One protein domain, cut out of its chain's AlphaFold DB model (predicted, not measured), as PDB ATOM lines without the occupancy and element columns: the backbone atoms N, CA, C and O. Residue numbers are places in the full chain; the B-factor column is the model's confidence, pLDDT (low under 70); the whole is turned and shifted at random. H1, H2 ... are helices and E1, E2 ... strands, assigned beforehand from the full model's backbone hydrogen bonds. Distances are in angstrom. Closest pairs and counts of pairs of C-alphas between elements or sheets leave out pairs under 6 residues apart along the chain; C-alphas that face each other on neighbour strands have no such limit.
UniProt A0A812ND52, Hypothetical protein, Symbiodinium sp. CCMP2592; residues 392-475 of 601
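Overview. This is residues 392 to 475 of the 601 residues of the protein "Hypothetical protein" of Symbiodinium sp. CCMP2592 (UniProt A0A812ND52). A small ribbon of two antiparallel strands, E1 and E2, stands between two helices: H2 packs on E1, while H1 stays away from H2 and from E2. The rest is mostly loop, and residues 417 to 433 after H1 run out to a far turn near Arg 420 and fold back to E1. The printed part has 84 residues with three named helices and two named strands in the order H1, E1, H2, E2, H3, and under half of the residues are in named elements, which are of the mixed class, helices and strands. The whole is only just loose, close to compact, with a radius of gyration of the C-alphas of 14.4 A, and spans 43 by 30 by 20 A.

Along the chain. Residues 392 to 403 hold no named element. H1 follows as residues 404 to 416, 18.4 A from first to last C-alpha, beginning at C-alpha 404 (394.222, 309.440, 198.068). E1 is residues 434 to 438, 11.2 A long, with C-alpha 434 at (384.558, 299.080, 209.538). H2 is residues 445 to 455, 15.3 A long. E2 is residues 466 to 469, 9.8 A long. H3, residues 472 to 475, is 5.1 A long and ends at C-alpha 475 (380.600, 291.101, 199.538).

Arrangement. E1 and E2 are antiparallel neighbours, with 155 degrees between their directions. The C-alphas of Ile 435 and Leu 468 face each other at 4.8 A. N 436 and O 467, 2.8 A apart, and N 469 and O 434, also 2.8 A apart, are within hydrogen-bond range. The closest C-alphas of E1 and H2 are those of Val 438 and Met 448, 5.3 A apart, and 4 pairs of their C-alphas are within 8 A. H1 is apart from H2, E2 and H3. H3 is also apart from E1 and H2. In H1 and H2 every O i to N i+4 pair is within hydrogen-bond range; H3 is too short for such a pair, and its one O i to N i+3 pair is within range.

Size, cuts and confidence. The two C-alphas farthest apart are those of Arg 420 and Arg 446, 44.4 A. The printed part has no cut. The link from H1 to E1, 17 residues, is long, and its C-alphas lie 4 to 26 A from the mean of the C-alphas. The links from E1 to H2 and from H2 to E2 are short, and the link from E2 to H3 is tight. The mean pLDDT of the printed part is 83.7, and residues 397 to 402 are under 70.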
ATOM      1  N   VAL A 392     383.431 303.882 208.351       84.44
ATOM      2  CA  VAL A 392     383.581 304.868 207.279       84.44
ATOM      3  C   VAL A 392     382.231 305.551 207.037       84.44
ATOM      4  O   VAL A 392     381.334 304.985 206.418       84.44
ATOM      5  N   ALA A 393     382.059 306.780 207.527       80.25
ATOM      6  CA  ALA A 393     380.785 307.502 207.418       80.25
ATOM      7  C   ALA A 393     380.487 308.006 205.991       80.25
ATOM      8  O   ALA A 393     379.331 308.073 205.575       80.25
ATOM      9  N   GLN A 394     381.523 308.380 205.239       78.62
ATOM     10  CA  GLN A 394     381.424 308.851 203.859       78.62
ATOM     11  C   GLN A 394     382.765 308.644 203.146       78.62
ATOM     12  O   GLN A 394     383.819 308.802 203.756       78.62
ATOM     13  N   VAL A 395     382.720 308.346 201.846       76.81
ATOM     14  CA  VAL A 395     383.899 308.305 200.969       76.81
ATOM     15  C   VAL A 395     383.718 309.314 199.843       76.81
ATOM     16  O   VAL A 395     382.629 309.422 199.271       76.81
ATOM     17  N   ASP A 396     384.770 310.065 199.520       76.19
ATOM     18  CA  ASP A 396     384.747 311.002 198.399       76.19
ATOM     19  C   ASP A 396     384.722 310.242 197.068       76.19
ATOM     20  O   ASP A 396     385.679 309.586 196.668       76.19
ATOM     21  N   THR A 397     383.613 310.359 196.341       63.12
ATOM     22  CA  THR A 397     383.407 309.709 195.033       63.12
ATOM     23  C   THR A 397     383.873 310.563 193.849       63.12
ATOM     24  O   THR A 397     383.687 310.198 192.688       63.12
ATOM     25  N   ARG A 398     384.459 311.738 194.114       66.94
ATOM     26  CA  ARG A 398     384.816 312.737 193.097       66.94
ATOM     27  C   ARG A 398     386.301 312.662 192.753       66.94
ATOM     28  O   ARG A 398     387.120 313.338 193.365       66.94
ATOM     29  N   VAL A 399     386.621 311.918 191.695       55.59
ATOM     30  CA  VAL A 399     387.991 311.722 191.170       55.59
ATOM     31  C   VAL A 399     388.761 313.042 190.980       55.59
ATOM     32  O   VAL A 399     389.950 313.116 191.265       55.59
ATOM     33  N   GLY A 400     388.081 314.120 190.572       53.69
ATOM     34  CA  GLY A 400     388.685 315.452 190.399       53.69
ATOM     35  C   GLY A 400     389.022 316.218 191.689       53.69
ATOM     36  O   GLY A 400     389.363 317.393 191.597       53.69
ATOM     37  N   GLN A 401     388.879 315.613 192.875       56.16
ATOM     38  CA  GLN A 401     389.184 316.243 194.172       56.16
ATOM     39  C   GLN A 401     390.456 315.697 194.849       56.16
ATOM     40  O   GLN A 401     390.782 316.151 195.940       56.16
ATOM     41  N   PHE A 402     391.193 314.788 194.193       58.28
ATOM     42  CA  PHE A 402     392.551 314.352 194.570       58.28
ATOM     43  C   PHE A 402     392.750 313.901 196.034       58.28
ATOM     44  O   PHE A 402     393.844 314.033 196.579       58.28
ATOM     45  N   THR A 403     391.732 313.328 196.687       72.00
ATOM     46  CA  THR A 403     391.974 312.602 197.943       72.00
ATOM     47  C   THR A 403     392.562 311.218 197.623       72.00
ATOM     48  O   THR A 403     392.066 310.554 196.707       72.00
ATOM     49  N   PRO A 404     393.592 310.737 198.353       73.06
ATOM     50  CA  PRO A 404     394.222 309.440 198.068       73.06
ATOM     51  C   PRO A 404     393.236 308.263 198.050       73.06
ATOM     52  O   PRO A 404     393.374 307.349 197.242       73.06
ATOM     53  N   VAL A 405     392.191 308.319 198.885       78.25
ATOM     54  CA  VAL A 405     391.112 307.317 198.932       78.25
ATOM     55  C   VAL A 405     390.244 307.345 197.667       78.25
ATOM     56  O   VAL A 405     389.925 306.290 197.123       78.25
ATOM     57  N   ALA A 406     389.895 308.530 197.151       77.62
ATOM     58  CA  ALA A 406     389.139 308.645 195.901       77.62
ATOM     59  C   ALA A 406     389.950 308.116 194.706       77.62
ATOM     60  O   ALA A 406     389.398 307.456 193.823       77.62
ATOM     61  N   GLU A 407     391.263 308.367 194.687       81.44
ATOM     62  CA  GLU A 407     392.154 307.838 193.656       81.44
ATOM     63  C   GLU A 407     392.334 306.314 193.772       81.44
ATOM     64  O   GLU A 407     392.274 305.618 192.756       81.44
ATOM     65  N   TRP A 408     392.492 305.777 194.987       85.06
ATOM     66  CA  TRP A 408     392.525 304.333 195.237       85.06
ATOM     67  C   TRP A 408     391.254 303.645 194.730       85.06
ATOM     68  O   TRP A 408     391.332 302.748 193.889       85.06
ATOM     69  N   ASN A 409     390.080 304.120 195.152       89.38
ATOM     70  CA  ASN A 409     388.794 303.571 194.725       89.38
ATOM     71  C   ASN A 409     388.620 303.625 193.204       89.38
ATOM     72  O   ASN A 409     388.161 302.660 192.595       89.38
ATOM     73  N   PHE A 410     389.024 304.727 192.568       84.88
ATOM     74  CA  PHE A 410     388.986 304.856 191.113       84.88
ATOM     75  C   PHE A 410     389.905 303.839 190.414       84.88
ATOM     76  O   PHE A 410     389.503 303.214 189.429       84.88
ATOM     77  N   ARG A 411     391.120 303.620 190.942       85.88
ATOM     78  CA  ARG A 411     392.061 302.605 190.440       85.88
ATOM     79  C   ARG A 411     391.514 301.182 190.621       85.88
ATOM     80  O   ARG A 411     391.643 300.389 189.690       85.88
ATOM     81  N   GLU A 412     390.873 300.868 191.747       90.44
ATOM     82  CA  GLU A 412     390.267 299.550 192.001       90.44
ATOM     83  C   GLU A 412     389.044 299.270 191.120       90.44
ATOM     84  O   GLU A 412     388.972 298.214 190.487       90.44
ATOM     85  N   VAL A 413     388.139 300.239 190.955       86.50
ATOM     86  CA  VAL A 413     387.023 300.129 189.998       86.50
ATOM     87  C   VAL A 413     387.544 299.895 188.573       86.50
ATOM     88  O   VAL A 413     387.015 299.046 187.854       86.50
ATOM     89  N   HIS A 414     388.628 300.565 188.167       85.31
ATOM     90  CA  HIS A 414     389.260 300.321 186.867       85.31
ATOM     91  C   HIS A 414     389.982 298.968 186.757       85.31
ATOM     92  O   HIS A 414     389.987 298.375 185.677       85.31
ATOM     93  N   ARG A 415     390.587 298.453 187.837       85.38
ATOM     94  CA  ARG A 415     391.194 297.109 187.874       85.38
ATOM     95  C   ARG A 415     390.135 296.016 187.733       85.38
ATOM     96  O   ARG A 415     390.336 295.090 186.949       85.38
ATOM     97  N   ALA A 416     388.997 296.164 188.408       85.38
ATOM     98  CA  ALA A 416     387.877 295.229 188.339       85.38
ATOM     99  C   ALA A 416     387.182 295.170 186.965       85.38
ATOM    100  O   ALA A 416     386.526 294.175 186.664       85.38
ATOM    101  N   GLN A 417     387.350 296.204 186.130       84.00
ATOM    102  CA  GLN A 417     386.803 296.312 184.768       84.00
ATOM    103  C   GLN A 417     387.794 295.898 183.658       84.00
ATOM    104  O   GLN A 417     387.583 296.212 182.482       84.00
ATOM    105  N   ARG A 418     388.895 295.204 183.983       77.94
ATOM    106  CA  ARG A 418     389.869 294.712 182.986       77.94
ATOM    107  C   ARG A 418     389.367 293.477 182.225       77.94
ATOM    108  O   ARG A 418     389.903 292.386 182.369       77.94
ATOM    109  N   GLY A 419     388.383 293.676 181.356       78.44
ATOM    110  CA  GLY A 419     387.900 292.671 180.411       78.44
ATOM    111  C   GLY A 419     386.497 293.007 179.917       78.44
ATOM    112  O   GLY A 419     385.714 293.608 180.643       78.44
ATOM    113  N   ARG A 420     386.142 292.611 178.684       74.56
ATOM    114  CA  ARG A 420     384.770 292.829 178.173       74.56
ATOM    115  C   ARG A 420     383.712 292.083 178.998       74.56
ATOM    116  O   ARG A 420     382.607 292.592 179.133       74.56
ATOM    117  N   ASN A 421     384.081 290.921 179.549       78.38
ATOM    118  CA  ASN A 421     383.178 289.996 180.242       78.38
ATOM    119  C   ASN A 421     383.676 289.567 181.644       78.38
ATOM    120  O   ASN A 421     382.974 288.830 182.328       78.38
ATOM    121  N   GLU A 422     384.860 290.003 182.087       77.94
ATOM    122  CA  GLU A 422     385.384 289.693 183.427       77.94
ATOM    123  C   GLU A 422     385.039 290.820 184.404       77.94
ATOM    124  O   GLU A 422     385.561 291.927 184.286       77.94
ATOM    125  N   ARG A 423     384.190 290.528 185.397       76.19
ATOM    126  CA  ARG A 423     384.035 291.364 186.595       76.19
ATOM    127  C   ARG A 423     384.757 290.692 187.749       76.19
ATOM    128  O   ARG A 423     384.363 289.609 188.171       76.19
ATOM    129  N   ARG A 424     385.803 291.335 188.263       82.25
ATOM    130  CA  ARG A 424     386.462 290.916 189.512       82.25
ATOM    131  C   ARG A 424     385.826 291.657 190.688       82.25
ATOM    132  O   ARG A 424     385.247 292.726 190.492       82.25
ATOM    133  N   ALA A 425     385.920 291.099 191.893       82.75
ATOM    134  CA  ALA A 425     385.480 291.797 193.100       82.75
ATOM    135  C   ALA A 425     386.238 293.130 193.243       82.75
ATOM    136  O   ALA A 425     387.453 293.170 193.034       82.75
ATOM    137  N   THR A 426     385.528 294.211 193.572       86.44
ATOM    138  CA  THR A 426     386.134 295.528 193.815       86.44
ATOM    139  C   THR A 426     386.560 295.667 195.272       86.44
ATOM    140  O   THR A 426     385.788 295.387 196.190       86.44
ATOM    141  N   TRP A 427     387.783 296.152 195.474       86.50
ATOM    142  CA  TRP A 427     388.356 296.465 196.788       86.50
ATOM    143  C   TRP A 427     388.251 297.980 197.064       86.50
ATOM    144  O   TRP A 427     389.132 298.594 197.663       86.50
ATOM    145  N   ASP A 428     387.178 298.599 196.561       90.62
ATOM    146  CA  ASP A 428     386.846 300.001 196.781       90.62
ATOM    147  C   ASP A 428     386.317 300.193 198.205       90.62
ATOM    148  O   ASP A 428     385.451 299.438 198.637       90.62
ATOM    149  N   ILE A 429     386.813 301.193 198.933       91.50
ATOM    150  CA  ILE A 429     386.346 301.526 200.285       91.50
ATOM    151  C   ILE A 429     384.961 302.173 200.180       91.50
ATOM    152  O   ILE A 429     384.785 303.132 199.421       91.50
ATOM    153  N   LYS A 430     383.982 301.679 200.937       90.38
ATOM    154  CA  LYS A 430     382.582 302.121 200.898       90.38
ATOM    155  C   LYS A 430     382.133 302.700 202.242       90.38
ATOM    156  O   LYS A 430     382.647 302.303 203.287       90.38
ATOM    157  N   PRO A 431     381.151 303.622 202.249       90.06
ATOM    158  CA  PRO A 431     380.473 304.002 203.479       90.06
ATOM    159  C   PRO A 431     379.868 302.765 204.157       90.06
ATOM    160  O   PRO A 431     379.205 301.976 203.490       90.06
ATOM    161  N   GLY A 432     380.094 302.606 205.460       89.56
ATOM    162  CA  GLY A 432     379.689 301.430 206.237       89.56
ATOM    163  C   GLY A 432     380.796 300.395 206.475       89.56
ATOM    164  O   GLY A 432     380.673 299.620 207.423       89.56
ATOM    165  N   ASP A 433     381.897 300.412 205.711       91.94
ATOM    166  CA  ASP A 433     383.065 299.573 206.016       91.94
ATOM    167  C   ASP A 433     383.621 299.928 207.407       91.94
ATOM    168  O   ASP A 433     383.781 301.106 207.746       91.94
ATOM    169  N   LYS A 434     383.931 298.914 208.219       92.38
ATOM    170  CA  LYS A 434     384.558 299.080 209.538       92.38
ATOM    171  C   LYS A 434     386.070 298.964 209.408       92.38
ATOM    172  O   LYS A 434     386.563 298.006 208.816       92.38
ATOM    173  N   ILE A 435     386.807 299.909 209.981       92.56
ATOM    174  CA  ILE A 435     388.268 299.846 210.063       92.56
ATOM    175  C   ILE A 435     388.622 298.977 211.275       92.56
ATOM    176  O   ILE A 435     388.284 299.326 212.402       92.56
ATOM    177  N   LEU A 436     389.263 297.830 211.030       93.56
ATOM    178  CA  LEU A 436     389.755 296.921 212.073       93.56
ATOM    179  C   LEU A 436     391.202 297.217 212.472       93.56
ATOM    180  O   LEU A 436     391.585 296.963 213.609       93.56
ATOM    181  N   ALA A 437     392.013 297.700 211.528       93.81
ATOM    182  CA  ALA A 437     393.404 298.043 211.778       93.81
ATOM    183  C   ALA A 437     393.869 299.186 210.881       93.81
ATOM    184  O   ALA A 437     393.483 299.259 209.710       93.81
ATOM    185  N   VAL A 438     394.790 299.987 211.411       93.69
ATOM    186  CA  VAL A 438     395.578 300.965 210.652       93.69
ATOM    187  C   VAL A 438     397.053 300.672 210.903       93.69
ATOM    188  O   VAL A 438     397.473 300.653 212.057       93.69
ATOM    189  N   ASN A 439     397.839 300.411 209.856       93.81
ATOM    190  CA  ASN A 439     399.267 300.072 209.957       93.81
ATOM    191  C   ASN A 439     399.560 298.910 210.939       93.81
ATOM    192  O   ASN A 439     400.568 298.907 211.642       93.81
ATOM    193  N   GLY A 440     398.646 297.933 211.030       91.00
ATOM    194  CA  GLY A 440     398.724 296.809 211.973       91.00
ATOM    195  C   GLY A 440     398.294 297.115 213.417       91.00
ATOM    196  O   GLY A 440     398.253 296.201 214.237       91.00
ATOM    197  N   ALA A 441     397.928 298.358 213.749       89.62
ATOM    198  CA  ALA A 441     397.377 298.703 215.055       89.62
ATOM    199  C   ALA A 441     395.893 298.301 215.145       89.62
ATOM    200  O   ALA A 441     395.031 298.992 214.611       89.62
ATOM    201  N   GLU A 442     395.612 297.191 215.834       87.12
ATOM    202  CA  GLU A 442     394.258 296.627 216.037       87.12
ATOM    203  C   GLU A 442     393.667 296.934 217.430       87.12
ATOM    204  O   GLU A 442     392.469 296.794 217.653       87.12
ATOM    205  N   ALA A 443     394.498 297.341 218.396       73.56
ATOM    206  CA  ALA A 443     394.161 297.227 219.820       73.56
ATOM    207  C   ALA A 443     393.363 298.396 220.437       73.56
ATOM    208  O   ALA A 443     392.876 298.260 221.557       73.56
ATOM    209  N   SER A 444     393.259 299.560 219.783       88.81
ATOM    210  CA  SER A 444     392.392 300.649 220.270       88.81
ATOM    211  C   SER A 444     392.055 301.683 219.199       88.81
ATOM    212  O   SER A 444     392.908 302.069 218.395       88.81
ATOM    213  N   ASP A 445     390.837 302.232 219.275       87.81
ATOM    214  CA  ASP A 445     390.374 303.349 218.442       87.81
ATOM    215  C   ASP A 445     391.340 304.547 218.492       87.81
ATOM    216  O   ASP A 445     391.605 305.201 217.483       87.81
ATOM    217  N   ARG A 446     391.920 304.818 219.668       89.88
ATOM    218  CA  ARG A 446     392.871 305.917 219.868       89.88
ATOM    219  C   ARG A 446     394.196 305.683 219.137       89.88
ATOM    220  O   ARG A 446     394.721 306.634 218.564       89.88
ATOM    221  N   ALA A 447     394.704 304.448 219.113       89.19
ATOM    222  CA  ALA A 447     395.903 304.100 218.348       89.19
ATOM    223  C   ALA A 447     395.645 304.170 216.833       89.19
ATOM    224  O   ALA A 447     396.433 304.785 216.118       89.19
ATOM    225  N   MET A 448     394.510 303.640 216.355       92.25
ATOM    226  CA  MET A 448     394.110 303.748 214.944       92.25
ATOM    227  C   MET A 448     393.970 305.210 214.497       92.25
ATOM    228  O   MET A 448     394.485 305.595 213.447       92.25
ATOM    229  N   LEU A 449     393.338 306.052 215.322       89.56
ATOM    230  CA  LEU A 449     393.187 307.481 215.046       89.56
ATOM    231  C   LEU A 449     394.536 308.214 215.046       89.56
ATOM    232  O   LEU A 449     394.750 309.095 214.214       89.56
ATOM    233  N   GLN A 450     395.452 307.857 215.950       92.25
ATOM    234  CA  GLN A 450     396.789 308.449 216.010       92.25
ATOM    235  C   GLN A 450     397.650 308.043 214.804       92.25
ATOM    236  O   GLN A 450     398.346 308.894 214.248       92.25
ATOM    237  N   GLU A 451     397.563 306.793 214.336       92.56
ATOM    238  CA  GLU A 451     398.226 306.376 213.096       92.56
ATOM    239  C   GLU A 451     397.634 307.091 211.871       92.56
ATOM    240  O   GLU A 451     398.406 307.656 211.095       92.56
ATOM    241  N   LEU A 452     396.299 307.195 211.755       90.25
ATOM    242  CA  LEU A 452     395.625 307.991 210.713       90.25
ATOM    243  C   LEU A 452     396.077 309.459 210.715       90.25
ATOM    244  O   LEU A 452     396.380 310.011 209.660       90.25
ATOM    245  N   GLN A 453     396.163 310.091 211.890       89.75
ATOM    246  CA  GLN A 453     396.672 311.460 212.030       89.75
ATOM    247  C   GLN A 453     398.147 311.569 211.630       89.75
ATOM    248  O   GLN A 453     398.530 312.543 210.985       89.75
ATOM    249  N   SER A 454     398.972 310.570 211.963       89.25
ATOM    250  CA  SER A 454     400.387 310.560 211.582       89.25
ATOM    251  C   SER A 454     400.585 310.371 210.072       89.25
ATOM    252  O   SER A 454     401.421 311.049 209.487       89.25
ATOM    253  N   ALA A 455     399.773 309.531 209.425       87.50
ATOM    254  CA  ALA A 455     399.788 309.332 207.977       87.50
ATOM    255  C   ALA A 455     399.241 310.550 207.210       87.50
ATOM    256  O   ALA A 455     399.704 310.848 206.112       87.50
ATOM    257  N   ALA A 456     398.295 311.287 207.804       82.69
ATOM    258  CA  ALA A 456     397.757 312.535 207.262       82.69
ATOM    259  C   ALA A 456     398.652 313.772 207.506       82.69
ATOM    260  O   ALA A 456     398.314 314.864 207.040       82.69
ATOM    261  N   SER A 457     399.772 313.637 208.226       87.81
ATOM    262  CA  SER A 457     400.709 314.741 208.453       87.81
ATOM    263  C   SER A 457     401.441 315.118 207.164       87.81
ATOM    264  O   SER A 457     402.071 314.271 206.531       87.81
ATOM    265  N   MET A 458     401.413 316.401 206.788       83.94
ATOM    266  CA  MET A 458     402.132 316.871 205.594       83.94
ATOM    267  C   MET A 458     403.657 316.859 205.767       83.94
ATOM    268  O   MET A 458     404.373 316.781 204.773       83.94
ATOM    269  N   ASP A 459     404.147 316.930 207.008       88.19
ATOM    270  CA  ASP A 459     405.582 317.026 207.304       88.19
ATOM    271  C   ASP A 459     406.301 315.671 207.172       88.19
ATOM    272  O   ASP A 459     407.518 315.615 207.000       88.19
ATOM    273  N   SER A 460     405.556 314.562 207.260       82.94
ATOM    274  CA  SER A 460     406.072 313.198 207.105       82.94
ATOM    275  C   SER A 460     404.931 312.233 206.737       82.94
ATOM    276  O   SER A 460     404.434 311.507 207.601       82.94
ATOM    277  N   PRO A 461     404.469 312.230 205.472       84.50
ATOM    278  CA  PRO A 461     403.390 311.347 205.046       84.50
ATOM    279  C   PRO A 461     403.849 309.885 205.111       84.50
ATOM    280  O   PRO A 461     404.732 309.459 204.362       84.50
ATOM    281  N   LYS A 462     403.241 309.104 206.008       89.50
ATOM    282  CA  LYS A 462     403.434 307.650 206.071       89.50
ATOM    283  C   LYS A 462     402.538 306.942 205.053       89.50
ATOM    284  O   LYS A 462     401.424 307.388 204.777       89.50
ATOM    285  N   ASN A 463     402.983 305.780 204.575       86.25
ATOM    286  CA  ASN A 463     402.083 304.834 203.914       86.25
ATOM    287  C   ASN A 463     400.990 304.376 204.896       86.25
ATOM    288  O   ASN A 463     401.226 304.285 206.102       86.25
ATOM    289  N   LEU A 464     399.803 304.102 204.355       88.88
ATOM    290  CA  LEU A 464     398.620 303.701 205.107       88.88
ATOM    291  C   LEU A 464     398.191 302.300 204.662       88.88
ATOM    292  O   LEU A 464     397.756 302.129 203.523       88.88
ATOM    293  N   ASP A 465     398.296 301.324 205.557       91.12
ATOM    294  CA  ASP A 465     397.708 299.994 205.400       91.12
ATOM    295  C   ASP A 465     396.421 299.902 206.232       91.12
ATOM    296  O   ASP A 465     396.398 300.313 207.395       91.12
ATOM    297  N   LEU A 466     395.338 299.397 205.635       92.44
ATOM    298  CA  LEU A 466     394.004 299.356 206.241       92.44
ATOM    299  C   LEU A 466     393.424 297.946 206.176       92.44
ATOM    300  O   LEU A 466     393.111 297.445 205.093       92.44
ATOM    301  N   LYS A 467     393.159 297.345 207.341       92.81
ATOM    302  CA  LYS A 467     392.298 296.155 207.417       92.81
ATOM    303  C   LYS A 467     390.853 296.608 207.562       92.81
ATOM    304  O   LYS A 467     390.502 297.254 208.548       92.81
ATOM    305  N   LEU A 468     390.020 296.260 206.584       93.38
ATOM    306  CA  LEU A 468     388.599 296.601 206.558       93.38
ATOM    307  C   LEU A 468     387.733 295.355 206.759       93.38
ATOM    308  O   LEU A 468     388.002 294.303 206.183       93.38
ATOM    309  N   GLN A 469     386.655 295.501 207.525       92.69
ATOM    310  CA  GLN A 469     385.569 294.533 207.613       92.69
ATOM    311  C   GLN A 469     384.328 295.095 206.924       92.69
ATOM    312  O   GLN A 469     383.829 296.163 207.282       92.69
ATOM    313  N   ARG A 470     383.805 294.330 205.967       90.50
ATOM    314  CA  ARG A 470     382.535 294.581 205.283       90.50
ATOM    315  C   ARG A 470     381.530 293.508 205.684       90.50
ATOM    316  O   ARG A 470     381.910 292.355 205.890       90.50
ATOM    317  N   GLU A 471     380.255 293.865 205.788       87.19
ATOM    318  CA  GLU A 471     379.206 292.874 206.039       87.19
ATOM    319  C   GLU A 471     379.083 291.911 204.847       87.19
ATOM    320  O   GLU A 471     379.120 292.326 203.687       87.19
ATOM    321  N   MET A 472     378.932 290.607 205.117       79.31
ATOM    322  CA  MET A 472     378.926 289.567 204.071       79.31
ATOM    323  C   MET A 472     377.882 289.809 202.970       79.31
ATOM    324  O   MET A 472     378.116 289.419 201.826       79.31
ATOM    325  N   ALA A 473     376.765 290.467 203.294       76.00
ATOM    326  CA  ALA A 473     375.712 290.806 202.340       76.00
ATOM    327  C   ALA A 473     376.213 291.691 201.180       76.00
ATOM    328  O   ALA A 473     375.825 291.460 200.037       76.00
ATOM    329  N   ASP A 474     377.128 292.632 201.442       71.06
ATOM    330  CA  ASP A 474     377.702 293.518 200.417       71.06
ATOM    331  C   ASP A 474     378.873 292.885 199.644       71.06
ATOM    332  O   ASP A 474     379.228 293.355 198.560       71.06
ATOM    333  N   VAL A 475     379.500 291.837 200.193       72.38
ATOM    334  CA  VAL A 475     380.600 291.101 199.538       72.38
ATOM    335  C   VAL A 475     380.061 290.029 198.590       72.38
ATOM    336  O   VAL A 475     380.576 289.872 197.485       72.38
TER     337      VAL A 475